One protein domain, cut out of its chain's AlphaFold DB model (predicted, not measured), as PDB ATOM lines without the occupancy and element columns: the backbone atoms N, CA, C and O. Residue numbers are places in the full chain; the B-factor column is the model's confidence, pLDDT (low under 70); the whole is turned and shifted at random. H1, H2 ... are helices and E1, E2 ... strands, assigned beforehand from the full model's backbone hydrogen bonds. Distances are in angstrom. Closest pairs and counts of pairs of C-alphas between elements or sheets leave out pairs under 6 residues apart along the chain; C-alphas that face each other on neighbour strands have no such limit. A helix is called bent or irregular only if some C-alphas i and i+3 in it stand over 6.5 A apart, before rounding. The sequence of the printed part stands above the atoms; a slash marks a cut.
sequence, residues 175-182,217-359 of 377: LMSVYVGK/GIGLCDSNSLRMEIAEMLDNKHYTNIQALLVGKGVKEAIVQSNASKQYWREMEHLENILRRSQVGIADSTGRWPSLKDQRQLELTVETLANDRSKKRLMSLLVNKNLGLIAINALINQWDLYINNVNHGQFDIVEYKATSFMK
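AT A GLANCE: This is residues 175 to 182 and 217 to 359 of the 377 residues of an uncharacterized protein of Reticulomyxa filosa (UniProt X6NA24). A twisted sheet of six strands forms the middle of the domain, with helices over both of its faces: H5 slants over the inner strands and H4 lies over the edge strand E6 on one face, while H1 and H2 cover the other. H3 packs on H5, and the sheet curls round H1. The printed part has 151 residues, with five named helices and six named strands in the order E1 E2 E3 H1 E4 H2 E5 H3 H4 H5 E6. The sheet is mixed, with the order E5 E4 E1 E2 E3 E6, and the class is mixed, helices and strands. The whole is compact and rounded, with a radius of gyration of the C-alphas of 14.6 A and spans of 40 by 35 by 26 A.

IN THESE COORDINATES: Find C-alpha 175 at (93.267, 124.930, 134.247), where E1, residues 175 to 180, begins and runs 16.9 A. Beyond the cut, E2 takes residues 217 to 222, 17.2 A. Next comes E3, residues 227 to 235, the longest strand at 24.1 A, which bends by 52 degrees at residue 232. E4 is residues 251 to 256, E5 residues 281 to 283, and E6 residues 348 to 351, ending at C-alpha 351 at (104.106, 118.494, 125.609). Of the helices, H1 is residues 240 to 249, 14.3 A, and H2 residues 265 to 277, 18.3 A. H3, residues 292 to 305, begins at C-alpha 292 at (93.216, 103.382, 130.778) and is 19.0 A long. H4 is residues 308 to 318, 15.9 A, and H5 residues 322 to 334, 18.6 A. H3 and H4 are irregular: C-alphas 293 and 296 are 8.6 A apart, and C-alphas 312 and 315 are 7.5 A apart.

HOW THE PARTS SIT: Begin with E1 and E2, antiparallel at 174 degrees, where N 177 and O 219 are 2.8 A apart. E2 and E3 form a hairpin, with N 220 and O 229 at 2.8 A. E6 is parallel to E3, with N 228 and O 348 at 2.9 A. On the other side of E1, E4 is parallel to it, with N 255 and O 176 at 2.8 A. E5 is parallel to E4, with N 254 and O 281 at 2.8 A. H5 is on the sheet at a height of 7.0 A, over E1, E2 and, only just, with 3 of its C-alphas, E3; it runs slantwise to the strands, at 38 degrees to E2 on the local plane. The closest C-alphas of E2 and H5 are those of Gly 217 and Gly 324, 3.9 A apart. On the same face H4 runs along E6, over it at a height of 7.9 A. On the opposite face H2 runs along E4, over it at a height of 9.0 A, and H1 is on the sheet too. E3, H1, E4 make a split strand-helix-strand unit, its two strands running the same way with E1 and E2 between them; E4, H2, E5 make a strand-helix-strand unit with parallel neighbour strands. Both crossovers are right-handed. H3 touches H5 at a steep tilt of 60 degrees, closest at the C-alphas of Leu 298 and Asn 329, 6.5 A; it only grazes the sheet, with residues 302 to 305. Every O i to N i+4 pair is within hydrogen-bond range in H1, H2 and H5, against 8 of 10 in H3 and 3 of 7 in H4, where 5 of 8 O i to N i+3 pairs are in range.

THE WHOLE: The C-alphas farthest apart, those of Arg 266 and Asp 308, are 41.5 A apart. Residues 183 to 216 are not printed, and C-alphas 182 and 217 stand 10.8 A apart across the cut. Look at residues 335 to 347 for the long link, from H5 to E6. The mean pLDDT of the printed part is 86.7, with residues 259 to 264, 286 and 354 to 359 under 70.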
ATOM      1  N   LEU A 175      93.958 125.969 133.504       92.38
ATOM      2  CA  LEU A 175      93.267 124.930 134.247       92.38
ATOM      3  C   LEU A 175      94.186 123.719 134.307       92.38
ATOM      4  O   LEU A 175      94.785 123.343 133.297       92.38
ATOM      5  N   MET A 176      94.299 123.104 135.478       94.31
ATOM      6  CA  MET A 176      95.147 121.940 135.688       94.31
ATOM      7  C   MET A 176      94.328 120.726 136.106       94.31
ATOM      8  O   MET A 176      93.305 120.817 136.771       94.31
ATOM      9  N   SER A 177      94.815 119.551 135.747       94.31
ATOM     10  CA  SER A 177      94.347 118.266 136.248       94.31
ATOM     11  C   SER A 177      95.558 117.460 136.686       94.31
ATOM     12  O   SER A 177      96.578 117.448 135.992       94.31
ATOM     13  N   VAL A 178      95.470 116.809 137.847       93.12
ATOM     14  CA  VAL A 178      96.569 116.006 138.394       93.12
ATOM     15  C   VAL A 178      96.087 114.605 138.709       93.12
ATOM     16  O   VAL A 178      95.210 114.400 139.549       93.12
ATOM     17  N   TYR A 179      96.722 113.641 138.055       91.06
ATOM     18  CA  TYR A 179      96.562 112.227 138.322       91.06
ATOM     19  C   TYR A 179      97.810 111.689 139.010       91.06
ATOM     20  O   TYR A 179      98.922 111.829 138.494       91.06
ATOM     21  N   VAL A 180      97.641 111.017 140.145       87.69
ATOM     22  CA  VAL A 180      98.773 110.420 140.853       87.69
ATOM     23  C   VAL A 180      98.887 108.955 140.468       87.69
ATOM     24  O   VAL A 180      97.999 108.134 140.700       87.69
ATOM     25  N   GLY A 181     100.001 108.623 139.820       81.88
ATOM     26  CA  GLY A 181     100.308 107.262 139.424       81.88
ATOM     27  C   GLY A 181     100.471 106.352 140.636       81.88
ATOM     28  O   GLY A 181     100.947 106.757 141.696       81.88
ATOM     29  N   LYS A 182     100.120 105.075 140.464       73.44
ATOM     30  CA  LYS A 182     100.477 104.051 141.445       73.44
ATOM     31  C   LYS A 182     101.995 103.925 141.455       73.44
ATOM     32  O   LYS A 182     102.578 103.544 140.439       73.44
ATOM     33  N   GLY A 217     100.697 112.269 136.317       93.00
ATOM     34  CA  GLY A 217     100.103 112.709 135.063       93.00
ATOM     35  C   GLY A 217      99.501 114.092 135.238       93.00
ATOM     36  O   GLY A 217      98.762 114.320 136.194       93.00
ATOM     37  N   ILE A 218      99.821 115.009 134.333       94.81
ATOM     38  CA  ILE A 218      99.357 116.391 134.385       94.81
ATOM     39  C   ILE A 218      98.737 116.753 133.038       94.81
ATOM     40  O   ILE A 218      99.359 116.568 131.992       94.81
ATOM     41  N   GLY A 219      97.518 117.281 133.081       95.94
ATOM     42  CA  GLY A 219      96.857 117.907 131.941       95.94
ATOM     43  C   GLY A 219      96.637 119.385 132.228       95.94
ATOM     44  O   GLY A 219      96.078 119.725 133.270       95.94
ATOM     45  N   LEU A 220      97.078 120.246 131.320       94.94
ATOM     46  CA  LEU A 220      96.894 121.690 131.368       94.94
ATOM     47  C   LEU A 220      96.040 122.132 130.186       94.94
ATOM     48  O   LEU A 220      96.217 121.638 129.073       94.94
ATOM     49  N   CYS A 221      95.148 123.086 130.412       93.25
ATOM     50  CA  CYS A 221      94.348 123.687 129.358       93.25
ATOM     51  C   CYS A 221      94.205 125.182 129.605       93.25
ATOM     52  O   CYS A 221      93.848 125.597 130.704       93.25
ATOM     53  N   ASP A 222      94.448 125.968 128.570       90.06
ATOM     54  CA  ASP A 222      94.043 127.362 128.493       90.06
ATOM     55  C   ASP A 222      92.933 127.445 127.444       90.06
ATOM     56  O   ASP A 222      93.159 127.199 126.255       90.06
ATOM     57  N   SER A 223      91.713 127.701 127.914       82.62
ATOM     58  CA  SER A 223      90.524 127.817 127.070       82.62
ATOM     59  C   SER A 223      90.588 129.047 126.166       82.62
ATOM     60  O   SER A 223      90.154 128.967 125.022       82.62
ATOM     61  N   ASN A 224      91.205 130.138 126.621       80.12
ATOM     62  CA  ASN A 224      91.247 131.399 125.881       80.12
ATOM     63  C   ASN A 224      92.241 131.330 124.718       80.12
ATOM     64  O   ASN A 224      91.967 131.809 123.621       80.12
ATOM     65  N   SER A 225      93.414 130.727 124.946       85.06
ATOM     66  CA  SER A 225      94.406 130.520 123.880       85.06
ATOM     67  C   SER A 225      94.202 129.225 123.091       85.06
ATOM     68  O   SER A 225      94.988 128.940 122.185       85.06
ATOM     69  N   LEU A 226      93.159 128.450 123.424       89.56
ATOM     70  CA  LEU A 226      92.852 127.143 122.839       89.56
ATOM     71  C   LEU A 226      94.097 126.246 122.792       89.56
ATOM     72  O   LEU A 226      94.444 125.649 121.771       89.56
ATOM     73  N   ARG A 227      94.803 126.156 123.923       92.50
ATOM     74  CA  ARG A 227      96.060 125.410 124.047       92.50
ATOM     75  C   ARG A 227      95.962 124.371 125.150       92.50
ATOM     76  O   ARG A 227      95.648 124.693 126.293       92.50
ATOM     77  N   MET A 228      96.301 123.127 124.824       95.31
ATOM     78  CA  MET A 228      96.397 122.035 125.792       95.31
ATOM     79  C   MET A 228      97.837 121.563 125.926       95.31
ATOM     80  O   MET A 228      98.549 121.391 124.935       95.31
ATOM     81  N   GLU A 229      98.267 121.310 127.158       94.94
ATOM     82  CA  GLU A 229      99.590 120.766 127.435       94.94
ATOM     83  C   GLU A 229      99.491 119.480 128.252       94.94
ATOM     84  O   GLU A 229      98.805 119.417 129.269       94.94
ATOM     85  N   ILE A 230     100.189 118.442 127.799       95.88
ATOM     86  CA  ILE A 230     100.212 117.135 128.461       95.88
ATOM     87  C   ILE A 230     101.610 116.910 129.021       95.88
ATOM     88  O   ILE A 230     102.610 117.097 128.321       95.88
ATOM     89  N   ALA A 231     101.687 116.483 130.275       92.44
ATOM     90  CA  ALA A 231     102.937 116.138 130.932       92.44
ATOM     91  C   ALA A 231     102.820 114.854 131.745       92.44
ATOM     92  O   ALA A 231     101.790 114.543 132.339       92.44
ATOM     93  N   GLU A 232     103.945 114.154 131.830       91.06
ATOM     94  CA  GLU A 232     104.213 113.216 132.907       91.06
ATOM     95  C   GLU A 232     105.515 113.604 133.580       91.06
ATOM     96  O   GLU A 232     106.514 113.870 132.908       91.06
ATOM     97  N   MET A 233     105.511 113.659 134.906       88.25
ATOM     98  CA  MET A 233     106.699 114.038 135.654       88.25
ATOM     99  C   MET A 233     106.856 113.245 136.934       88.25
ATOM    100  O   MET A 233     105.897 112.755 137.528       88.25
ATOM    101  N   LEU A 234     108.111 113.141 137.350       87.69
ATOM    102  CA  LEU A 234     108.478 112.633 138.654       87.69
ATOM    103  C   LEU A 234     108.530 113.794 139.639       87.69
ATOM    104  O   LEU A 234     109.097 114.845 139.327       87.69
ATOM    105  N   ASP A 235     107.979 113.596 140.828       86.81
ATOM    106  CA  ASP A 235     108.057 114.591 141.889       86.81
ATOM    107  C   ASP A 235     108.401 113.966 143.238       86.81
ATOM    108  O   ASP A 235     108.224 112.769 143.472       86.81
ATOM    109  N   ASN A 236     108.964 114.789 144.114       85.31
ATOM    110  CA  ASN A 236     109.323 114.404 145.470       85.31
ATOM    111  C   ASN A 236     108.108 114.533 146.409       85.31
ATOM    112  O   ASN A 236     107.053 115.042 146.036       85.31
ATOM    113  N   LYS A 237     108.277 114.137 147.675       82.25
ATOM    114  CA  LYS A 237     107.244 114.275 148.721       82.25
ATOM    115  C   LYS A 237     106.728 115.702 148.947       82.25
ATOM    116  O   LYS A 237     105.679 115.868 149.551       82.25
ATOM    117  N   HIS A 238     107.483 116.712 148.518       83.94
ATOM    118  CA  HIS A 238     107.135 118.123 148.659       83.94
ATOM    119  C   HIS A 238     106.476 118.699 147.401       83.94
ATOM    120  O   HIS A 238     106.109 119.870 147.404       83.94
ATOM    121  N   TYR A 239     106.329 117.905 146.339       87.88
ATOM    122  CA  TYR A 239     105.779 118.321 145.056       87.88
ATOM    123  C   TYR A 239     106.419 119.602 144.486       87.88
ATOM    124  O   TYR A 239     105.733 120.533 144.057       87.88
ATOM    125  N   THR A 240     107.751 119.698 144.539       86.00
ATOM    126  CA  THR A 240     108.489 120.898 144.110       86.00
ATOM    127  C   THR A 240     108.279 121.207 142.626       86.00
ATOM    128  O   THR A 240     108.211 122.379 142.252       86.00
ATOM    129  N   ASN A 241     108.168 120.184 141.771       87.81
ATOM    130  CA  ASN A 241     107.944 120.407 140.343       87.81
ATOM    131  C   ASN A 241     106.513 120.888 140.066       87.81
ATOM    132  O   ASN A 241     106.346 121.785 139.240       87.81
ATOM    133  N   ILE A 242     105.505 120.371 140.782       90.12
ATOM    134  CA  ILE A 242     104.141 120.917 140.708       90.12
ATOM    135  C   ILE A 242     104.122 122.374 141.163       90.12
ATOM    136  O   ILE A 242     103.570 123.205 140.458       90.12
ATOM    137  N   GLN A 243     104.732 122.706 142.304       88.00
ATOM    138  CA  GLN A 243     104.738 124.086 142.805       88.00
ATOM    139  C   GLN A 243     105.343 125.059 141.786       88.00
ATOM    140  O   GLN A 243     104.753 126.100 141.507       88.00
ATOM    141  N   ALA A 244     106.465 124.687 141.166       85.56
ATOM    142  CA  ALA A 244     107.069 125.486 140.103       85.56
ATOM    143  C   ALA A 244     106.157 125.608 138.865       85.56
ATOM    144  O   ALA A 244     106.099 126.668 138.246       85.56
ATOM    145  N   LEU A 245     105.430 124.543 138.506       88.94
ATOM    146  CA  LEU A 245     104.478 124.549 137.393       88.94
ATOM    147  C   LEU A 245     103.280 125.464 137.675       88.94
ATOM    148  O   LEU A 245     102.933 126.267 136.812       88.94
ATOM    149  N   LEU A 246     102.686 125.380 138.869       88.75
ATOM    150  CA  LEU A 246     101.546 126.207 139.285       88.75
ATOM    151  C   LEU A 246     101.855 127.694 139.120       88.75
ATOM    152  O   LEU A 246     101.068 128.440 138.545       88.75
ATOM    153  N   VAL A 247     103.043 128.082 139.572       83.88
ATOM    154  CA  VAL A 247     103.569 129.440 139.469       83.88
ATOM    155  C   VAL A 247     103.845 129.813 138.020       83.88
ATOM    156  O   VAL A 247     103.345 130.823 137.534       83.88
ATOM    157  N   GLY A 248     104.658 129.011 137.327       82.94
ATOM    158  CA  GLY A 248     105.168 129.359 136.003       82.94
ATOM    159  C   GLY A 248     104.075 129.448 134.941       82.94
ATOM    160  O   GLY A 248     104.225 130.184 133.971       82.94
ATOM    161  N   LYS A 249     102.976 128.709 135.127       86.50
ATOM    162  CA  LYS A 249     101.810 128.726 134.238       86.50
ATOM    163  C   LYS A 249     100.663 129.596 134.750       86.50
ATOM    164  O   LYS A 249      99.698 129.759 134.019       86.50
ATOM    165  N   GLY A 250     100.731 130.143 135.965       84.50
ATOM    166  CA  GLY A 250      99.621 130.912 136.535       84.50
ATOM    167  C   GLY A 250      98.336 130.084 136.641       84.50
ATOM    168  O   GLY A 250      97.264 130.529 136.232       84.50
ATOM    169  N   VAL A 251      98.450 128.844 137.127       88.94
ATOM    170  CA  VAL A 251      97.296 127.948 137.275       88.94
ATOM    171  C   VAL A 251      96.344 128.532 138.315       88.94
ATOM    172  O   VAL A 251      96.744 128.757 139.453       88.94
ATOM    173  N   LYS A 252      95.082 128.755 137.940       84.12
ATOM    174  CA  LYS A 252      94.060 129.309 138.851       84.12
ATOM    175  C   LYS A 252      93.166 128.247 139.461       84.12
ATOM    176  O   LYS A 252      92.642 128.434 140.556       84.12
ATOM    177  N   GLU A 253      93.008 127.125 138.773       88.75
ATOM    178  CA  GLU A 253      92.146 126.042 139.218       88.75
ATOM    179  C   GLU A 253      92.732 124.687 138.843       88.75
ATOM    180  O   GLU A 253      93.310 124.514 137.767       88.75
ATOM    181  N   ALA A 254      92.590 123.725 139.749       91.69
ATOM    182  CA  ALA A 254      93.081 122.375 139.584       91.69
ATOM    183  C   ALA A 254      92.016 121.341 139.958       91.69
ATOM    184  O   ALA A 254      91.335 121.449 140.976       91.69
ATOM    185  N   ILE A 255      91.932 120.290 139.151       91.31
ATOM    186  CA  ILE A 255      91.140 119.096 139.421       91.31
ATOM    187  C   ILE A 255      92.105 118.027 139.930       91.31
ATOM    188  O   ILE A 255      93.073 117.667 139.252       91.31
ATOM    189  N   VAL A 256      91.845 117.503 141.123       89.25
ATOM    190  CA  VAL A 256      92.657 116.440 141.726       89.25
ATOM    191  C   VAL A 256      91.909 115.116 141.632       89.25
ATOM    192  O   VAL A 256      90.678 115.065 141.674       89.25
ATOM    193  N   GLN A 257      92.657 114.028 141.452       85.19
ATOM    194  CA  GLN A 257      92.092 112.687 141.438       85.19
ATOM    195  C   GLN A 257      91.264 112.402 142.698       85.19
ATOM    196  O   GLN A 257      91.748 112.532 143.817       85.19
ATOM    197  N   SER A 258      90.019 111.955 142.503       70.50
ATOM    198  CA  SER A 258      89.102 111.642 143.605       70.50
ATOM    199  C   SER A 258      89.634 110.517 144.509       70.50
ATOM    200  O   SER A 258      90.131 109.493 144.026       70.50
ATOM    201  N   ASN A 259      89.454 110.683 145.826       61.28
ATOM    202  CA  ASN A 259      89.950 109.852 146.938       61.28
ATOM    203  C   ASN A 259      89.421 108.397 147.006       61.28
ATOM    204  O   ASN A 259      89.470 107.757 148.057       61.28
ATOM    205  N   ALA A 260      88.925 107.822 145.907       52.47
ATOM    206  CA  ALA A 260      88.283 106.505 145.906       52.47
ATOM    207  C   ALA A 260      89.222 105.356 146.335       52.47
ATOM    208  O   ALA A 260      88.765 104.342 146.867       52.47
ATOM    209  N   SER A 261      90.540 105.492 146.147       55.41
ATOM    210  CA  SER A 261      91.509 104.518 146.656       55.41
ATOM    211  C   SER A 261      92.061 104.943 148.017       55.41
ATOM    212  O   SER A 261      92.885 105.854 148.095       55.41
ATOM    213  N   LYS A 262      91.716 104.200 149.079       57.19
ATOM    214  CA  LYS A 262      92.246 104.370 150.453       57.19
ATOM    215  C   LYS A 262      93.780 104.325 150.564       57.19
ATOM    216  O   LYS A 262      94.316 104.564 151.637       57.19
ATOM    217  N   GLN A 263      94.489 103.970 149.496       62.97
ATOM    218  CA  GLN A 263      95.934 103.777 149.503       62.97
ATOM    219  C   GLN A 263      96.734 105.088 149.428       62.97
ATOM    220  O   GLN A 263      97.858 105.102 149.913       62.97
ATOM    221  N   TYR A 264      96.162 106.167 148.876       67.75
ATOM    222  CA  TYR A 264      96.892 107.415 148.578       67.75
ATOM    223  C   TYR A 264      96.247 108.673 149.177       67.75
ATOM    224  O   TYR A 264      96.529 109.791 148.751       67.75
ATOM    225  N   TRP A 265      95.347 108.500 150.149       73.44
ATOM    226  CA  TRP A 265      94.552 109.601 150.703       73.44
ATOM    227  C   TRP A 265      95.419 110.694 151.344       73.44
ATOM    228  O   TRP A 265      95.134 111.873 151.173       73.44
ATOM    229  N   ARG A 266      96.511 110.314 152.025       77.94
ATOM    230  CA  ARG A 266      97.434 111.269 152.660       77.94
ATOM    231  C   ARG A 266      98.194 112.082 151.625       77.94
ATOM    232  O   ARG A 266      98.412 113.274 151.810       77.94
ATOM    233  N   GLU A 267      98.622 111.439 150.543       78.62
ATOM    234  CA  GLU A 267      99.319 112.123 149.459       78.62
ATOM    235  C   GLU A 267      98.405 113.082 148.698       78.62
ATOM    236  O   GLU A 267      98.878 114.147 148.301       78.62
ATOM    237  N   MET A 268      97.125 112.730 148.521       81.31
ATOM    238  CA  MET A 268      96.138 113.618 147.900       81.31
ATOM    239  C   MET A 268      95.853 114.812 148.803       81.31
ATOM    240  O   MET A 268      95.949 115.946 148.353       81.31
ATOM    241  N   GLU A 269      95.617 114.582 150.095       85.56
ATOM    242  CA  GLU A 269      95.414 115.658 151.068       85.56
ATOM    243  C   GLU A 269      96.631 116.599 151.131       85.56
ATOM    244  O   GLU A 269      96.492 117.822 151.183       85.56
ATOM    245  N   HIS A 270      97.853 116.056 151.068       87.31
ATOM    246  CA  HIS A 270      99.057 116.883 151.009       87.31
ATOM    247  C   HIS A 270      99.128 117.729 149.728       87.31
ATOM    248  O   HIS A 270      99.479 118.909 149.794       87.31
ATOM    249  N   LEU A 271      98.771 117.149 148.579       88.94
ATOM    250  CA  LEU A 271      98.711 117.852 147.301       88.94
ATOM    251  C   LEU A 271      97.647 118.960 147.313       88.94
ATOM    252  O   LEU A 271      97.939 120.091 146.927       88.94
ATOM    253  N   GLU A 272      96.449 118.676 147.821       89.38
ATOM    254  CA  GLU A 272      95.388 119.671 147.997       89.38
ATOM    255  C   GLU A 272      95.847 120.828 148.891       89.38
ATOM    256  O   GLU A 272      95.651 121.996 148.555       89.38
ATOM    257  N   ASN A 273      96.541 120.536 149.993       89.75
ATOM    258  CA  ASN A 273      97.107 121.565 150.863       89.75
ATOM    259  C   ASN A 273      98.155 122.436 150.147       89.75
ATOM    260  O   ASN A 273      98.267 123.628 150.425       89.75
ATOM    261  N   ILE A 274      98.938 121.878 149.222       90.25
ATOM    262  CA  ILE A 274      99.884 122.651 148.399       90.25
ATOM    263  C   ILE A 274      99.149 123.561 147.413       90.25
ATOM    264  O   ILE A 274      99.513 124.731 147.289       90.25
ATOM    265  N   LEU A 275      98.106 123.050 146.757       90.56
ATOM    266  CA  LEU A 275      97.275 123.822 145.830       90.56
ATOM    267  C   LEU A 275      96.606 124.998 146.550       90.56
ATOM    268  O   LEU A 275      96.747 126.140 146.119       90.56
ATOM    269  N   ARG A 276      95.997 124.745 147.718       87.75
ATOM    270  CA  ARG A 276      95.372 125.787 148.549       87.75
ATOM    271  C   ARG A 276      96.373 126.858 148.987       87.75
ATOM    272  O   ARG A 276      96.070 128.042 148.898       87.75
ATOM    273  N   ARG A 277      97.581 126.464 149.414       87.06
ATOM    274  CA  ARG A 277      98.654 127.417 149.773       87.06
ATOM    275  C   ARG A 277      99.137 128.250 148.589       87.06
ATOM    276  O   ARG A 277      99.557 129.382 148.787       87.06
ATOM    277  N   SER A 278      99.060 127.698 147.382       84.44
ATOM    278  CA  SER A 278      99.426 128.381 146.138       84.44
ATOM    279  C   SER A 278      98.272 129.212 145.559       84.44
ATOM    280  O   SER A 278      98.381 129.670 144.430       84.44
ATOM    281  N   GLN A 279      97.179 129.398 146.315       83.81
ATOM    282  CA  GLN A 279      95.975 130.138 145.907       83.81
ATOM    283  C   GLN A 279      95.275 129.557 144.665       83.81
ATOM    284  O   GLN A 279      94.604 130.268 143.923       83.81
ATOM    285  N   VAL A 280      95.401 128.244 144.461       87.06
ATOM    286  CA  VAL A 280      94.748 127.520 143.368       87.06
ATOM    287  C   VAL A 280      93.408 126.979 143.861       87.06
ATOM    288  O   VAL A 280      93.352 126.263 144.866       87.06
ATOM    289  N   GLY A 281      92.325 127.300 143.152       84.62
ATOM    290  CA  GLY A 281      91.005 126.725 143.402       84.62
ATOM    291  C   GLY A 281      91.008 125.219 143.143       84.62
ATOM    292  O   GLY A 281      91.577 124.762 142.156       84.62
ATOM    293  N   ILE A 282      90.393 124.430 144.023       87.94
ATOM    294  CA  ILE A 282      90.239 122.985 143.808       87.94
ATOM    295  C   ILE A 282      88.815 122.736 143.330       87.94
ATOM    296  O   ILE A 282      87.864 123.040 144.051       87.94
ATOM    297  N   ALA A 283      88.691 122.196 142.123       83.38
ATOM    298  CA  ALA A 283      87.411 121.828 141.542       83.38
ATOM    299  C   ALA A 283      87.014 120.416 141.982       83.38
ATOM    300  O   ALA A 283      87.797 119.470 141.844       83.38
ATOM    301  N   ASP A 284      85.777 120.262 142.449       75.44
ATOM    302  CA  ASP A 284      85.196 118.942 142.673       75.44
ATOM    303  C   ASP A 284      85.011 118.245 141.320       75.44
ATOM    304  O   ASP A 284      84.392 118.790 140.400       75.44
ATOM    305  N   SER A 285      85.550 117.031 141.176       71.62
ATOM    306  CA  SER A 285      85.386 116.264 139.941       71.62
ATOM    307  C   SER A 285      83.912 115.892 139.752       71.62
ATOM    308  O   SER A 285      83.355 115.180 140.590       71.62
ATOM    309  N   THR A 286      83.295 116.304 138.644       65.75
ATOM    310  CA  THR A 286      81.865 116.078 138.344       65.75
ATOM    311  C   THR A 286      81.528 114.628 137.986       65.75
ATOM    312  O   THR A 286      80.364 114.292 137.776       65.75
ATOM    313  N   GLY A 287      82.518 113.733 137.954       70.06
ATOM    314  CA  GLY A 287      82.311 112.337 137.602       70.06
ATOM    315  C   GLY A 287      83.477 111.418 137.943       70.06
ATOM    316  O   GLY A 287      84.441 111.776 138.625       70.06
ATOM    317  N   ARG A 288      83.380 110.180 137.452       81.75
ATOM    318  CA  ARG A 288      84.458 109.197 137.571       81.75
ATOM    319  C   ARG A 288      85.615 109.613 136.666       81.75
ATOM    320  O   ARG A 288      85.424 109.853 135.479       81.75
ATOM    321  N   TRP A 289      86.818 109.617 137.227       86.38
ATOM    322  CA  TRP A 289      88.032 109.856 136.459       86.38
ATOM    323  C   TRP A 289      88.205 108.842 135.313       86.38
ATOM    324  O   TRP A 289      87.850 107.667 135.487       86.38
ATOM    325  N   PRO A 290      88.769 109.259 134.163       89.56
ATOM    326  CA  PRO A 290      88.982 108.374 133.024       89.56
ATOM    327  C   PRO A 290      89.853 107.162 133.373       89.56
ATOM    328  O   PRO A 290      90.733 107.223 134.234       89.56
ATOM    329  N   SER A 291      89.616 106.043 132.686       88.00
ATOM    330  CA  SER A 291      90.355 104.797 132.895       88.00
ATOM    331  C   SER A 291      91.152 104.412 131.657       88.00
ATOM    332  O   SER A 291      90.644 104.468 130.545       88.00
ATOM    333  N   LEU A 292      92.371 103.906 131.859       87.38
ATOM    334  CA  LEU A 292      93.216 103.382 130.778       87.38
ATOM    335  C   LEU A 292      92.674 102.115 130.105       87.38
ATOM    336  O   LEU A 292      93.243 101.685 129.108       87.38
ATOM    337  N   LYS A 293      91.600 101.503 130.625       88.12
ATOM    338  CA  LYS A 293      90.949 100.368 129.949       88.12
ATOM    339  C   LYS A 293      90.532 100.734 128.522       88.12
ATOM    340  O   LYS A 293      90.712  99.926 127.618       88.12
ATOM    341  N   ASP A 294      90.088 101.974 128.335       87.25
ATOM    342  CA  ASP A 294      89.607 102.503 127.064       87.25
ATOM    343  C   ASP A 294      90.607 103.507 126.466       87.25
ATOM    344  O   ASP A 294      90.228 104.553 125.947       87.25
ATOM    345  N   GLN A 295      91.911 103.202 126.530       92.12
ATOM    346  CA  GLN A 295      92.984 104.107 126.084       92.12
ATOM    347  C   GLN A 295      92.746 104.683 124.678       92.12
ATOM    348  O   GLN A 295      92.899 105.884 124.482       92.12
ATOM    349  N   ARG A 296      92.309 103.859 123.716       93.00
ATOM    350  CA  ARG A 296      92.027 104.314 122.342       93.00
ATOM    351  C   ARG A 296      90.941 105.387 122.282       93.00
ATOM    352  O   ARG A 296      91.023 106.282 121.451       93.00
ATOM    353  N   GLN A 297      89.927 105.300 123.144       93.19
ATOM    354  CA  GLN A 297      88.878 106.318 123.207       93.19
ATOM    355  C   GLN A 297      89.440 107.628 123.758       93.19
ATOM    356  O   GLN A 297      89.170 108.680 123.196       93.19
ATOM    357  N   LEU A 298      90.279 107.563 124.796       94.56
ATOM    358  CA  LEU A 298      90.938 108.744 125.363       94.56
ATOM    359  C   LEU A 298      91.844 109.451 124.345       94.56
ATOM    360  O   LEU A 298      91.890 110.678 124.311       94.56
ATOM    361  N   GLU A 299      92.564 108.685 123.523       95.12
ATOM    362  CA  GLU A 299      93.392 109.216 122.434       95.12
ATOM    363  C   GLU A 299      92.530 109.887 121.359       95.12
ATOM    364  O   GLU A 299      92.812 111.024 120.982       95.12
ATOM    365  N   LEU A 300      91.440 109.238 120.935       95.25
ATOM    366  CA  LEU A 300      90.516 109.774 119.933       95.25
ATOM    367  C   LEU A 300      89.826 111.064 120.403       95.25
ATOM    368  O   LEU A 300      89.674 112.002 119.620       95.25
ATOM    369  N   THR A 301      89.437 111.146 121.679       95.44
ATOM    370  CA  THR A 301      88.862 112.364 122.273       95.44
ATOM    371  C   THR A 301      89.823 113.543 122.129       95.44
ATOM    372  O   THR A 301      89.440 114.615 121.660       95.44
ATOM    373  N   VAL A 302      91.095 113.335 122.482       95.94
ATOM    374  CA  VAL A 302      92.143 114.358 122.364       95.94
ATOM    375  C   VAL A 302      92.430 114.684 120.893       95.94
ATOM    376  O   VAL A 302      92.590 115.850 120.543       95.94
ATOM    377  N   GLU A 303      92.444 113.682 120.013       96.00
ATOM    378  CA  GLU A 303      92.642 113.859 118.570       96.00
ATOM    379  C   GLU A 303      91.528 114.682 117.914       96.00
ATOM    380  O   GLU A 303      91.804 115.521 117.058       96.00
ATOM    381  N   THR A 304      90.280 114.487 118.338       96.50
ATOM    382  CA  THR A 304      89.116 115.219 117.817       96.50
ATOM    383  C   THR A 304      89.218 116.715 118.116       96.50
ATOM    384  O   THR A 304      88.911 117.551 117.266       96.50
ATOM    385  N   LEU A 305      89.709 117.066 119.307       96.25
ATOM    386  CA  LEU A 305      89.921 118.455 119.720       96.25
ATOM    387  C   LEU A 305      91.165 119.089 119.079       96.25
ATOM    388  O   LEU A 305      91.213 120.305 118.904       96.25
ATOM    389  N   ALA A 306      92.160 118.282 118.710       96.69
ATOM    390  CA  ALA A 306      93.433 118.747 118.175       96.69
ATOM    391  C   ALA A 306      93.306 119.391 116.785       96.69
ATOM    392  O   ALA A 306      92.694 118.836 115.872       96.69
ATOM    393  N   ASN A 307      93.997 120.512 116.576       96.12
ATOM    394  CA  ASN A 307      94.168 121.090 115.244       96.12
ATOM    395  C   ASN A 307      95.032 120.211 114.323       96.12
ATOM    396  O   ASN A 307      95.788 119.342 114.771       96.12
ATOM    397  N   ASP A 308      94.974 120.466 113.014       94.81
ATOM    398  CA  ASP A 308      95.659 119.643 112.004       94.81
ATOM    399  C   ASP A 308      97.178 119.557 112.204       94.81
ATOM    400  O   ASP A 308      97.810 118.546 111.885       94.81
ATOM    401  N   ARG A 309      97.790 120.612 112.759       93.38
ATOM    402  CA  ARG A 309      99.219 120.620 113.102       93.38
ATOM    403  C   ARG A 309      99.510 119.661 114.257       93.38
ATOM    404  O   ARG A 309     100.496 118.926 114.208       93.38
ATOM    405  N   SER A 310      98.670 119.682 115.283       94.50
ATOM    406  CA  SER A 310      98.819 118.880 116.494       94.50
ATOM    407  C   SER A 310      98.527 117.408 116.231       94.50
ATOM    408  O   SER A 310      99.302 116.570 116.683       94.50
ATOM    409  N   LYS A 311      97.515 117.085 115.411       94.44
ATOM    410  CA  LYS A 311      97.187 115.704 115.001       94.44
ATOM    411  C   LYS A 311      98.402 114.947 114.462       94.44
ATOM    412  O   LYS A 311      98.687 113.836 114.898       94.44
ATOM    413  N   LYS A 312      99.205 115.589 113.602       92.62
ATOM    414  CA  LYS A 312     100.414 114.985 113.002       92.62
ATOM    415  C   LYS A 312     101.472 114.554 114.023       92.62
ATOM    416  O   LYS A 312     102.229 113.627 113.753       92.62
ATOM    417  N   ARG A 313     101.554 115.230 115.174       93.56
ATOM    418  CA  ARG A 313     102.538 114.949 116.239       93.56
ATOM    419  C   ARG A 313     101.929 114.277 117.470       93.56
ATOM    420  O   ARG A 313     102.682 113.825 118.331       93.56
ATOM    421  N   LEU A 314     100.602 114.184 117.556       92.62
ATOM    422  CA  LEU A 314      99.883 113.738 118.747       92.62
ATOM    423  C   LEU A 314     100.309 112.335 119.181       92.62
ATOM    424  O   LEU A 314     100.685 112.145 120.334       92.62
ATOM    425  N   MET A 315     100.356 111.385 118.246       89.50
ATOM    426  CA  MET A 315     100.743 110.007 118.567       89.50
ATOM    427  C   MET A 315     102.151 109.939 119.158       89.50
ATOM    428  O   MET A 315     102.353 109.262 120.156       89.50
ATOM    429  N   SER A 316     103.105 110.699 118.605       90.69
ATOM    430  CA  SER A 316     104.478 110.769 119.133       90.69
ATOM    431  C   SER A 316     104.554 111.408 120.524       90.69
ATOM    432  O   SER A 316     105.367 111.003 121.351       90.69
ATOM    433  N   LEU A 317     103.683 112.382 120.796       91.50
ATOM    434  CA  LEU A 317     103.603 113.086 122.071       91.50
ATOM    435  C   LEU A 317     103.046 112.178 123.170       91.50
ATOM    436  O   LEU A 317     103.574 112.192 124.285       91.50
ATOM    437  N   LEU A 318     102.013 111.394 122.849       91.44
ATOM    438  CA  LEU A 318     101.311 110.505 123.777       91.44
ATOM    439  C   LEU A 318     102.081 109.215 124.094       91.44
ATOM    440  O   LEU A 318     101.741 108.532 125.062       91.44
ATOM    441  N   VAL A 319     103.141 108.891 123.341       88.44
ATOM    442  CA  VAL A 319     103.991 107.725 123.629       88.44
ATOM    443  C   VAL A 319     104.484 107.781 125.075       88.44
ATOM    444  O   VAL A 319     105.146 108.735 125.491       88.44
ATOM    445  N   ASN A 320     104.187 106.717 125.825       86.25
ATOM    446  CA  ASN A 320     104.526 106.554 127.239       86.25
ATOM    447  C   ASN A 320     103.940 107.628 128.172       86.25
ATOM    448  O   ASN A 320     104.481 107.804 129.257       86.25
ATOM    449  N   LYS A 321     102.855 108.320 127.785       91.38
ATOM    450  CA  LYS A 321     102.189 109.344 128.610       91.38
ATOM    451  C   LYS A 321     100.771 108.966 129.047       91.38
ATOM    452  O   LYS A 321      99.830 109.747 128.923       91.38
ATOM    453  N   ASN A 322     100.614 107.751 129.562       92.81
ATOM    454  CA  ASN A 322      99.320 107.189 129.951       92.81
ATOM    455  C   ASN A 322      98.623 107.963 131.092       92.81
ATOM    456  O   ASN A 322      97.425 108.218 131.029       92.81
ATOM    457  N   LEU A 323      99.346 108.342 132.145       92.50
ATOM    458  CA  LEU A 323      98.832 109.165 133.245       92.50
ATOM    459  C   LEU A 323      98.505 110.584 132.770       92.50
ATOM    460  O   LEU A 323      97.482 111.135 133.171       92.50
ATOM    461  N   GLY A 324      99.348 111.162 131.910       93.81
ATOM    462  CA  GLY A 324      99.086 112.468 131.296       93.81
ATOM    463  C   GLY A 324      97.803 112.454 130.458       93.81
ATOM    464  O   GLY A 324      96.979 113.361 130.561       93.81
ATOM    465  N   LEU A 325      97.589 111.371 129.704       95.38
ATOM    466  CA  LEU A 325      96.379 111.137 128.918       95.38
ATOM    467  C   LEU A 325      95.119 111.019 129.795       95.38
ATOM    468  O   LEU A 325      94.074 111.563 129.439       95.38
ATOM    469  N   ILE A 326      95.205 110.349 130.950       94.00
ATOM    470  CA  ILE A 326      94.096 110.299 131.919       94.00
ATOM    471  C   ILE A 326      93.782 111.702 132.448       94.00
ATOM    472  O   ILE A 326      92.615 112.088 132.491       94.00
ATOM    473  N   ALA A 327      94.813 112.449 132.850       94.38
ATOM    474  CA  ALA A 327      94.655 113.780 133.424       94.38
ATOM    475  C   ALA A 327      93.976 114.738 132.440       94.38
ATOM    476  O   ALA A 327      92.927 115.296 132.759       94.38
ATOM    477  N   ILE A 328      94.480 114.841 131.205       95.62
ATOM    478  CA  ILE A 328      93.889 115.748 130.213       95.62
ATOM    479  C   ILE A 328      92.439 115.381 129.870       95.62
ATOM    480  O   ILE A 328      91.603 116.269 129.749       95.62
ATOM    481  N   ASN A 329      92.101 114.091 129.794       94.94
ATOM    482  CA  ASN A 329      90.717 113.669 129.559       94.94
ATOM    483  C   ASN A 329      89.801 113.998 130.746       94.94
ATOM    484  O   ASN A 329      88.633 114.318 130.543       94.94
ATOM    485  N   ALA A 330      90.312 113.965 131.981       92.88
ATOM    486  CA  ALA A 330      89.543 114.402 133.143       92.88
ATOM    487  C   ALA A 330      89.210 115.895 133.045       92.88
ATOM    488  O   ALA A 330      88.086 116.292 133.337       92.88
ATOM    489  N   LEU A 331      90.162 116.704 132.570       92.31
ATOM    490  CA  LEU A 331      89.957 118.128 132.323       92.31
ATOM    491  C   LEU A 331      88.932 118.365 131.203       92.31
ATOM    492  O   LEU A 331      88.001 119.145 131.395       92.31
ATOM    493  N   ILE A 332      89.064 117.660 130.073       93.06
ATOM    494  CA  ILE A 332      88.125 117.735 128.939       93.06
ATOM    495  C   ILE A 332      86.692 117.432 129.391       93.06
ATOM    496  O   ILE A 332      85.774 118.164 129.024       93.06
ATOM    497  N   ASN A 333      86.513 116.391 130.207       90.75
ATOM    498  CA  ASN A 333      85.205 115.993 130.723       90.75
ATOM    499  C   ASN A 333      84.659 116.979 131.762       90.75
ATOM    500  O   ASN A 333      83.466 117.242 131.773       90.75
ATOM    501  N   GLN A 334      85.507 117.529 132.636       88.00
ATOM    502  CA  GLN A 334      85.067 118.484 133.658       88.00
ATOM    503  C   GLN A 334      84.468 119.752 133.034       88.00
ATOM    504  O   GLN A 334      83.486 120.289 133.544       88.00
ATOM    505  N   TRP A 335      85.084 120.223 131.949       85.69
ATOM    506  CA  TRP A 335      84.736 121.475 131.279       85.69
ATOM    507  C   TRP A 335      83.901 121.281 130.016       85.69
ATOM    508  O   TRP A 335      83.766 122.219 129.234       85.69
ATOM    509  N   ASP A 336      83.366 120.073 129.809       87.50
ATOM    510  CA  ASP A 336      82.515 119.713 128.673       87.50
ATOM    511  C   ASP A 336      83.113 120.126 127.307       87.50
ATOM    512  O   ASP A 336      82.398 120.374 126.333       87.50
ATOM    513  N   LEU A 337      84.451 120.170 127.203       89.56
ATOM    514  CA  LEU A 337      85.152 120.713 126.031       89.56
ATOM    515  C   LEU A 337      84.881 119.893 124.770       89.56
ATOM    516  O   LEU A 337      84.897 120.447 123.673       89.56
ATOM    517  N   TYR A 338      84.633 118.593 124.934       90.94
ATOM    518  CA  TYR A 338      84.301 117.671 123.849       90.94
ATOM    519  C   TYR A 338      82.864 117.837 123.340       90.94
ATOM    520  O   TYR A 338      82.621 117.664 122.149       90.94
ATOM    521  N   ILE A 339      81.913 118.173 124.218       87.94
ATOM    522  CA  ILE A 339      80.493 118.311 123.855       87.94
ATOM    523  C   ILE A 339      80.294 119.527 122.943       87.94
ATOM    524  O   ILE A 339      79.453 119.509 122.046       87.94
ATOM    525  N   ASN A 340      81.092 120.577 123.139       82.56
ATOM    526  CA  ASN A 340      81.028 121.764 122.306       82.56
ATOM    527  C   ASN A 340      81.713 121.534 120.945       82.56
ATOM    528  O   ASN A 340      82.937 121.509 120.845       82.56
ATOM    529  N   ASN A 341      80.923 121.438 119.877       86.75
ATOM    530  CA  ASN A 341      81.429 121.220 118.516       86.75
ATOM    531  C   ASN A 341      82.336 122.354 118.006       86.75
ATOM    532  O   ASN A 341      83.174 122.118 117.140       86.75
ATOM    533  N   VAL A 342      82.207 123.576 118.542       87.94
ATOM    534  CA  VAL A 342      83.057 124.722 118.158       87.94
ATOM    535  C   VAL A 342      84.529 124.459 118.484       87.94
ATOM    536  O   VAL A 342      85.421 124.934 117.789       87.94
ATOM    537  N   ASN A 343      84.783 123.645 119.506       89.88
ATOM    538  CA  ASN A 343      86.118 123.305 119.974       89.88
ATOM    539  C   ASN A 343      86.832 122.263 119.101       89.88
ATOM    540  O   ASN A 343      88.045 122.072 119.228       89.88
ATOM    541  N   HIS A 344      86.101 121.548 118.243       94.06
ATOM    542  CA  HIS A 344      86.659 120.441 117.470       94.06
ATOM    543  C   HIS A 344      87.662 120.969 116.445       94.06
ATOM    544  O   HIS A 344      87.386 121.898 115.685       94.06
ATOM    545  N   GLY A 345      88.854 120.374 116.426       95.00
ATOM    546  CA  GLY A 345      89.927 120.782 115.526       95.00
ATOM    547  C   GLY A 345      90.600 122.120 115.854       95.00
ATOM    548  O   GLY A 345      91.372 122.600 115.026       95.00
ATOM    549  N   GLN A 346      90.339 122.732 117.014       93.81
ATOM    550  CA  GLN A 346      90.878 124.060 117.339       93.81
ATOM    551  C   GLN A 346      92.142 124.014 118.203       93.81
ATOM    552  O   GLN A 346      93.027 124.859 118.050       93.81
ATOM    553  N   PHE A 347      92.275 123.023 119.086       95.38
ATOM    554  CA  PHE A 347      93.286 123.067 120.140       95.38
ATOM    555  C   PHE A 347      94.712 122.805 119.633       95.38
ATOM    556  O   PHE A 347      94.980 121.819 118.937       95.38
ATOM    557  N   ASP A 348      95.660 123.655 120.039       95.88
ATOM    558  CA  ASP A 348      97.094 123.379 119.909       95.88
ATOM    559  C   ASP A 348      97.546 122.488 121.070       95.88
ATOM    560  O   ASP A 348      97.563 122.913 122.226       95.88
ATOM    561  N   ILE A 349      97.905 121.241 120.761       96.06
ATOM    562  CA  ILE A 349      98.296 120.242 121.759       96.06
ATOM    563  C   ILE A 349      99.810 120.082 121.749       96.06
ATOM    564  O   ILE A 349     100.423 119.775 120.714       96.06
ATOM    565  N   VAL A 350     100.415 120.303 122.913       94.00
ATOM    566  CA  VAL A 350     101.867 120.295 123.113       94.00
ATOM    567  C   VAL A 350     102.268 119.514 124.361       94.00
ATOM    568  O   VAL A 350     101.474 119.254 125.259       94.00
ATOM    569  N   GLU A 351     103.528 119.097 124.412       91.94
ATOM    570  CA  GLU A 351     104.106 118.494 125.609       91.94
ATOM    571  C   GLU A 351     104.589 119.599 126.548       91.94
ATOM    572  O   GLU A 351     105.347 120.478 126.126       91.94
ATOM    573  N   TYR A 352     104.215 119.534 127.826       90.44
ATOM    574  CA  TYR A 352     104.824 120.398 128.831       90.44
ATOM    575  C   TYR A 352     106.158 119.803 129.303       90.44
ATOM    576  O   TYR A 352     106.213 118.709 129.868       90.44
ATOM    577  N   LYS A 353     107.251 120.546 129.098       81.44
ATOM    578  CA  LYS A 353     108.600 120.175 129.551       81.44
ATOM    579  C   LYS A 353     109.057 121.095 130.676       81.44
ATOM    580  O   LYS A 353     109.402 122.252 130.437       81.44
ATOM    581  N   ALA A 354     109.141 120.545 131.887       66.56
ATOM    582  CA  ALA A 354     109.531 121.263 133.104       66.56
ATOM    583  C   ALA A 354     110.943 121.889 133.063       66.56
ATOM    584  O   ALA A 354     111.250 122.752 133.875       66.56
ATOM    585  N   THR A 355     111.810 121.475 132.134       59.62
ATOM    586  CA  THR A 355     113.177 122.002 131.976       59.62
ATOM    587  C   THR A 355     113.247 123.357 131.272       59.62
ATOM    588  O   THR A 355     114.325 123.938 131.205       59.62
ATOM    589  N   SER A 356     112.131 123.863 130.740       53.38
ATOM    590  CA  SER A 356     112.122 125.078 129.910       53.38
ATOM    591  C   SER A 356     111.942 126.377 130.708       53.38
ATOM    592  O   SER A 356     111.957 127.448 130.111       53.38
ATOM    593  N   PHE A 357     111.766 126.302 132.036       54.34
ATOM    594  CA  PHE A 357     111.459 127.457 132.888       54.34
ATOM    595  C   PHE A 357     112.274 127.460 134.190       54.34
ATOM    596  O   PHE A 357     112.637 126.408 134.722       54.34
ATOM    597  N   MET A 358     112.554 128.658 134.711       56.12
ATOM    598  CA  MET A 358     113.238 128.855 135.991       56.12
ATOM    599  C   MET A 358     112.322 128.406 137.139       56.12
ATOM    600  O   MET A 358     111.167 128.819 137.210       56.12
ATOM    601  N   LYS A 359     112.820 127.547 138.036       63.84
ATOM    602  CA  LYS A 359     112.051 127.081 139.199       63.84
ATOM    603  C   LYS A 359     112.056 128.170 140.271       63.84
ATOM    604  O   LYS A 359     113.087 128.399 140.895       63.84
TER     605      LYS A 359